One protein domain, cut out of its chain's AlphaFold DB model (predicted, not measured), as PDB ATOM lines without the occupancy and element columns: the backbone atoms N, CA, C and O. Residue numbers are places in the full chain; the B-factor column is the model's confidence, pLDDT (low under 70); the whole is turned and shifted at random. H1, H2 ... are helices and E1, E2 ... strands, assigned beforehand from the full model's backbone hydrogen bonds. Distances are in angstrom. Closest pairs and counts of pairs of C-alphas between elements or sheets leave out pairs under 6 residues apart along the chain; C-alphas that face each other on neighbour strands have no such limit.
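What this domain is: This is residues 83 to 132 of the 132 residues of an uncharacterized protein of Entamoeba dispar (strain ATCC PRA-260 / SAW760) (UniProt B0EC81). Two small two-stranded hairpins follow one another along the longest axis, E1 with E2 at one end and E3 with E4 near the middle, with the short helix H1 at the other end. From H1 a last stretch without named elements, residues 121 to 132, folds back past E4. The printed part has 50 residues, with four named strands and then one named helix, E1 E2 E3 E4 H1; both two-stranded sheets are antiparallel. The class is mixed, helices and strands, though under half of the residues are in named elements. The whole is compact, with a radius of gyration of the C-alphas of 10.3 A and spans of 31 by 22 by 13 A.

Where its parts are: Find C-alpha 85 at (161.927, 111.463, 154.299), where E1 begins; it runs to residue 88, 9.6 A. E2, residues 91 to 94, covers 10.0 A. Next come E3, residues 100 to 103, 6.7 A, and E4, residues 109 to 112, 7.1 A. H1, residues 116 to 120, covers 6.4 A and ends at C-alpha 120, (151.386, 114.631, 143.263).

How they stand to each other: Look first at the hairpin E1 and E2, antiparallel at 142 degrees, where N 86 and O 93 are 2.9 A apart, within hydrogen-bond range. E2 and E3 are near each other, with 5 pairs of C-alphas within 10 A. The closest C-alphas of E1 and E3, Tyr 86 and Cys 103, are 6.0 A apart. In the hairpin E3 and E4, antiparallel at 159 degrees, N 110 and O 102 are 2.8 A apart, within hydrogen-bond range. The closest C-alphas of E3 and H1, Tyr 101 and Phe 119, are 7.5 A apart. H1 is apart from E1 and E2, and its O i to N i+4 pair is within hydrogen-bond range.

The domain as a whole: The two C-alphas farthest apart, those of Asp 89 and Asn 121, are 30.7 A apart. The four links between named elements are tight, and the printed part has no cut. The mean pLDDT of the printed part is 87.5, and no printed residue is under 70.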
ATOM      1  N   ASP A  83     157.598 114.472 152.193       83.75
ATOM      2  CA  ASP A  83     157.716 113.355 151.259       83.75
ATOM      3  C   ASP A  83     159.193 113.169 150.920       83.75
ATOM      4  O   ASP A  83     159.900 114.163 150.845       83.75
ATOM      5  N   ASN A  84     159.633 111.929 150.694       87.44
ATOM      6  CA  ASN A  84     161.045 111.524 150.555       87.44
ATOM      7  C   ASN A  84     161.872 111.444 151.846       87.44
ATOM      8  O   ASN A  84     163.069 111.156 151.790       87.44
ATOM      9  N   THR A  85     161.250 111.624 153.010       87.50
ATOM     10  CA  THR A  85     161.927 111.463 154.299       87.50
ATOM     11  C   THR A  85     161.115 110.617 155.273       87.50
ATOM     12  O   THR A  85     159.922 110.368 155.090       87.50
ATOM     13  N   TYR A  86     161.766 110.155 156.337       89.00
ATOM     14  CA  TYR A  86     161.132 109.399 157.412       89.00
ATOM     15  C   TYR A  86     161.501 109.962 158.783       89.00
ATOM     16  O   TYR A  86     162.551 110.580 158.968       89.00
ATOM     17  N   LEU A  87     160.623 109.736 159.762       87.12
ATOM     18  CA  LEU A  87     160.817 110.206 161.128       87.12
ATOM     19  C   LEU A  87     161.661 109.210 161.933       87.12
ATOM     20  O   LEU A  87     161.246 108.070 162.111       87.12
ATOM     21  N   LYS A  88     162.787 109.675 162.477       86.75
ATOM     22  CA  LYS A  88     163.686 108.931 163.365       86.75
ATOM     23  C   LYS A  88     164.120 109.780 164.546       86.75
ATOM     24  O   LYS A  88     164.674 110.862 164.368       86.75
ATOM     25  N   ASP A  89     163.853 109.310 165.761       84.81
ATOM     26  CA  ASP A  89     164.213 110.005 167.008       84.81
ATOM     27  C   ASP A  89     163.741 111.472 167.075       84.81
ATOM     28  O   ASP A  89     164.372 112.335 167.687       84.81
ATOM     29  N   GLY A  90     162.600 111.770 166.444       78.75
ATOM     30  CA  GLY A  90     162.080 113.133 166.347       78.75
ATOM     31  C   GLY A  90     162.776 113.991 165.290       78.75
ATOM     32  O   GLY A  90     162.614 115.198 165.330       78.75
ATOM     33  N   LYS A  91     163.543 113.423 164.359       82.69
ATOM     34  CA  LYS A  91     164.180 114.117 163.231       82.69
ATOM     35  C   LYS A  91     163.757 113.489 161.913       82.69
ATOM     36  O   LYS A  91     163.453 112.303 161.878       82.69
ATOM     37  N   CYS A  92     163.764 114.272 160.847       85.81
ATOM     38  CA  CYS A  92     163.519 113.757 159.508       85.81
ATOM     39  C   CYS A  92     164.840 113.379 158.855       85.81
ATOM     40  O   CYS A  92     165.828 114.109 158.962       85.81
ATOM     41  N   VAL A  93     164.861 112.204 158.246       86.69
ATOM     42  CA  VAL A  93     166.023 111.641 157.564       86.69
ATOM     43  C   VAL A  93     165.604 111.313 156.141       86.69
ATOM     44  O   VAL A  93     164.544 110.725 155.939       86.69
ATOM     45  N   GLU A  94     166.417 111.708 155.167       87.88
ATOM     46  CA  GLU A  94     166.151 111.425 153.758       87.88
ATOM     47  C   GLU A  94     166.136 109.919 153.487       87.88
ATOM     48  O   GLU A  94     166.947 109.152 154.021       87.88
ATOM     49  N   CYS A  95     165.203 109.500 152.638       89.25
ATOM     50  CA  CYS A  95     165.239 108.181 152.038       89.25
ATOM     51  C   CYS A  95     166.512 108.067 151.186       89.25
ATOM     52  O   CYS A  95     166.908 109.007 150.504       89.25
ATOM     53  N   GLY A  96     167.157 106.899 151.187       85.06
ATOM     54  CA  GLY A  96     168.388 106.681 150.411       85.06
ATOM     55  C   GLY A  96     168.205 106.629 148.886       85.06
ATOM     56  O   GLY A  96     169.166 106.341 148.180       85.06
ATOM     57  N   ASP A  97     166.988 106.849 148.394       85.19
ATOM     58  CA  ASP A  97     166.574 106.695 147.003       85.19
ATOM     59  C   ASP A  97     165.730 107.907 146.596       85.19
ATOM     60  O   ASP A  97     164.701 108.192 147.210       85.19
ATOM     61  N   ASP A  98     166.169 108.619 145.562       84.69
ATOM     62  CA  ASP A  98     165.577 109.861 145.059       84.69
ATOM     63  C   ASP A  98     164.188 109.665 144.440       84.69
ATOM     64  O   ASP A  98     163.405 110.612 144.326       84.69
ATOM     65  N   LYS A  99     163.859 108.429 144.063       90.38
ATOM     66  CA  LYS A  99     162.544 108.056 143.535       90.38
ATOM     67  C   LYS A  99     161.613 107.515 144.614       90.38
ATOM     68  O   LYS A  99     160.465 107.177 144.311       90.38
ATOM     69  N   CYS A 100     162.076 107.461 145.860       92.38
ATOM     70  CA  CYS A 100     161.295 107.033 147.001       92.38
ATOM     71  C   CYS A 100     160.653 108.221 147.723       92.38
ATOM     72  O   CYS A 100     161.330 109.008 148.376       92.38
ATOM     73  N   TYR A 101     159.325 108.316 147.659       88.75
ATOM     74  CA  TYR A 101     158.555 109.402 148.280       88.75
ATOM     75  C   TYR A 101     157.979 109.016 149.645       88.75
ATOM     76  O   TYR A 101     157.498 109.871 150.384       88.75
ATOM     77  N   GLY A 102     158.088 107.742 150.026       87.25
ATOM     78  CA  GLY A 102     157.812 107.281 151.380       87.25
ATOM     79  C   GLY A 102     158.696 106.096 151.733       87.25
ATOM     80  O   GLY A 102     158.697 105.098 151.017       87.25
ATOM     81  N   CYS A 103     159.428 106.185 152.841       88.94
ATOM     82  CA  CYS A 103     160.254 105.095 153.354       88.94
ATOM     83  C   CYS A 103     160.099 104.918 154.870       88.94
ATOM     84  O   CYS A 103     159.505 105.747 155.561       88.94
ATOM     85  N   THR A 104     160.598 103.798 155.387       85.75
ATOM     86  CA  THR A 104     160.636 103.494 156.826       85.75
ATOM     87  C   THR A 104     162.032 103.706 157.416       85.75
ATOM     88  O   THR A 104     162.995 103.911 156.679       85.75
ATOM     89  N   GLU A 105     162.168 103.581 158.743       82.19
ATOM     90  CA  GLU A 105     163.464 103.693 159.437       82.19
ATOM     91  C   GLU A 105     164.544 102.710 158.958       82.19
ATOM     92  O   GLU A 105     165.735 102.980 159.107       82.19
ATOM     93  N   ASP A 106     164.138 101.605 158.331       82.56
ATOM     94  CA  ASP A 106     165.035 100.628 157.708       82.56
ATOM     95  C   ASP A 106     165.482 101.041 156.288       82.56
ATOM     96  O   ASP A 106     166.011 100.208 155.551       82.56
ATOM     97  N   ASN A 107     165.210 102.282 155.855       76.25
ATOM     98  CA  ASN A 107     165.355 102.751 154.469       76.25
ATOM     99  C   ASN A 107     164.580 101.907 153.444       76.25
ATOM    100  O   ASN A 107     164.913 101.885 152.261       76.25
ATOM    101  N   LYS A 108     163.526 101.206 153.878       87.56
ATOM    102  CA  LYS A 108     162.683 100.450 152.955       87.56
ATOM    103  C   LYS A 108     161.697 101.396 152.315       87.56
ATOM    104  O   LYS A 108     160.874 101.982 153.022       87.56
ATOM    105  N   CYS A 109     161.762 101.525 150.997       90.81
ATOM    106  CA  CYS A 109     160.766 102.301 150.297       90.81
ATOM    107  C   CYS A 109     159.401 101.607 150.348       90.81
ATOM    108  O   CYS A 109     159.314 100.381 150.272       90.81
ATOM    109  N   SER A 110     158.342 102.397 150.483       88.88
ATOM    110  CA  SER A 110     156.944 101.967 150.431       88.88
ATOM    111  C   SER A 110     156.198 102.575 149.243       88.88
ATOM    112  O   SER A 110     155.271 101.943 148.735       88.88
ATOM    113  N   VAL A 111     156.616 103.755 148.769       89.81
ATOM    114  CA  VAL A 111     155.993 104.454 147.636       89.81
ATOM    115  C   VAL A 111     157.058 105.035 146.716       89.81
ATOM    116  O   VAL A 111     157.843 105.887 147.135       89.81
ATOM    117  N   CYS A 112     157.035 104.612 145.453       93.12
ATOM    118  CA  CYS A 112     157.925 105.126 144.424       93.12
ATOM    119  C   CYS A 112     157.178 105.991 143.408       93.12
ATOM    120  O   CYS A 112     156.049 105.677 143.027       93.12
ATOM    121  N   ALA A 113     157.842 107.022 142.895       93.94
ATOM    122  CA  ALA A 113     157.398 107.784 141.731       93.94
ATOM    123  C   ALA A 113     158.610 108.150 140.865       93.94
ATOM    124  O   ALA A 113     159.740 108.186 141.346       93.94
ATOM    125  N   LYS A 114     158.411 108.363 139.559       91.69
ATOM    126  CA  LYS A 114     159.531 108.731 138.673       91.69
ATOM    127  C   LYS A 114     159.940 110.187 138.850       91.69
ATOM    128  O   LYS A 114     161.106 110.516 138.665       91.69
ATOM    129  N   THR A 115     158.977 111.039 139.181       89.25
ATOM    130  CA  THR A 115     159.153 112.470 139.403       89.25
ATOM    131  C   THR A 115     158.250 112.932 140.544       89.25
ATOM    132  O   THR A 115     157.315 112.232 140.940       89.25
ATOM    133  N   GLN A 116     158.507 114.136 141.052       85.44
ATOM    134  CA  GLN A 116     157.669 114.747 142.078       85.44
ATOM    135  C   GLN A 116     156.269 115.089 141.537       85.44
ATOM    136  O   GLN A 116     155.274 114.934 142.238       85.44
ATOM    137  N   GLU A 117     156.182 115.491 140.265       89.62
ATOM    138  CA  GLU A 117     154.910 115.727 139.576       89.62
ATOM    139  C   GLU A 117     154.073 114.441 139.487       89.62
ATOM    140  O   GLU A 117     152.880 114.458 139.789       89.62
ATOM    141  N   ASP A 118     154.704 113.309 139.155       89.56
ATOM    142  CA  ASP A 118     154.035 112.005 139.125       89.56
ATOM    143  C   ASP A 118     153.471 111.632 140.501       89.56
ATOM    144  O   ASP A 118     152.327 111.189 140.592       89.56
ATOM    145  N   PHE A 119     154.230 111.861 141.579       88.31
ATOM    146  CA  PHE A 119     153.763 111.608 142.943       88.31
ATOM    147  C   PHE A 119     152.523 112.445 143.290       88.31
ATOM    148  O   PHE A 119     151.519 111.888 143.741       88.31
ATOM    149  N   PHE A 120     152.539 113.754 143.012       85.75
ATOM    150  CA  PHE A 120     151.386 114.631 143.263       85.75
ATOM    151  C   PHE A 120     150.167 114.287 142.403       85.75
ATOM    152  O   PHE A 120     149.031 114.433 142.855       85.75
ATOM    153  N   ASN A 121     150.392 113.768 141.197       91.00
ATOM    154  CA  ASN A 121     149.340 113.273 140.313       91.00
ATOM    155  C   ASN A 121     148.887 111.836 140.650       91.00
ATOM    156  O   ASN A 121     148.031 111.286 139.957       91.00
ATOM    157  N   GLY A 122     149.439 111.213 141.699       89.12
ATOM    158  CA  GLY A 122     149.101 109.851 142.126       89.12
ATOM    159  C   GLY A 122     149.641 108.743 141.213       89.12
ATOM    160  O   GLY A 122     149.215 107.591 141.315       89.12
ATOM    161  N   ILE A 123     150.579 109.063 140.322       93.56
ATOM    162  CA  ILE A 123     151.246 108.136 139.404       93.56
ATOM    163  C   ILE A 123     152.416 107.478 140.150       93.56
ATOM    164  O   ILE A 123     153.582 107.847 140.009       93.56
ATOM    165  N   VAL A 124     152.088 106.487 140.980       93.88
ATOM    166  CA  VAL A 124     153.045 105.773 141.838       93.88
ATOM    167  C   VAL A 124     153.217 104.313 141.423       93.88
ATOM    168  O   VAL A 124     152.344 103.716 140.791       93.88
ATOM    169  N   TYR A 125     154.347 103.715 141.796       92.81
ATOM    170  CA  TYR A 125     154.613 102.288 141.621       92.81
ATOM    171  C   TYR A 125     155.154 101.653 142.902       92.81
ATOM    172  O   TYR A 125     155.631 102.332 143.814       92.81
ATOM    173  N   LEU A 126     155.034 100.326 142.977       89.81
ATOM    174  CA  LEU A 126     155.532  99.557 144.108       89.81
ATOM    175  C   LEU A 126     157.054  99.365 144.003       89.81
ATOM    176  O   LEU A 126     157.553  99.084 142.911       89.81
ATOM    177  N   PRO A 127     157.776  99.455 145.128       88.81
ATOM    178  CA  PRO A 127     159.213  99.234 145.169       88.81
ATOM    179  C   PRO A 127     159.580  97.775 144.875       88.81
ATOM    180  O   PRO A 127     158.853  96.844 145.229       88.81
ATOM    181  N   ASN A 128     160.752  97.567 144.275       87.94
ATOM    182  CA  ASN A 128     161.346  96.255 144.040       87.94
ATOM    183  C   ASN A 128     162.504  96.037 145.023       87.94
ATOM    184  O   ASN A 128     163.427  96.843 145.080       87.94
ATOM    185  N   ASN A 129     162.458  94.968 145.824       84.31
ATOM    186  CA  ASN A 129     163.427  94.719 146.903       84.31
ATOM    187  C   ASN A 129     163.623  95.915 147.860       84.31
ATOM    188  O   ASN A 129     164.720  96.130 148.366       84.31
ATOM    189  N   ASN A 130     162.549  96.657 148.152       83.06
ATOM    190  CA  ASN A 130     162.545  97.874 148.978       83.06
ATOM    191  C   ASN A 130     163.219  99.113 148.348       83.06
ATOM    192  O   ASN A 130     163.450 100.084 149.068       83.06
ATOM    193  N   HIS A 131     163.482  99.099 147.035       82.81
ATOM    194  CA  HIS A 131     164.071 100.203 146.269       82.81
ATOM    195  C   HIS A 131     163.190 100.643 145.088       82.81
ATOM    196  O   HIS A 131     162.354  99.873 144.597       82.81
ATOM    197  N   CYS A 132     163.415 101.874 144.645       85.94
ATOM    198  CA  CYS A 132     162.936 102.487 143.413       85.94
ATOM    199  C   CYS A 132     164.134 102.706 142.443       85.94
ATOM    200  O   CYS A 132     163.918 103.342 141.386       85.94
TER     201      CYS A 132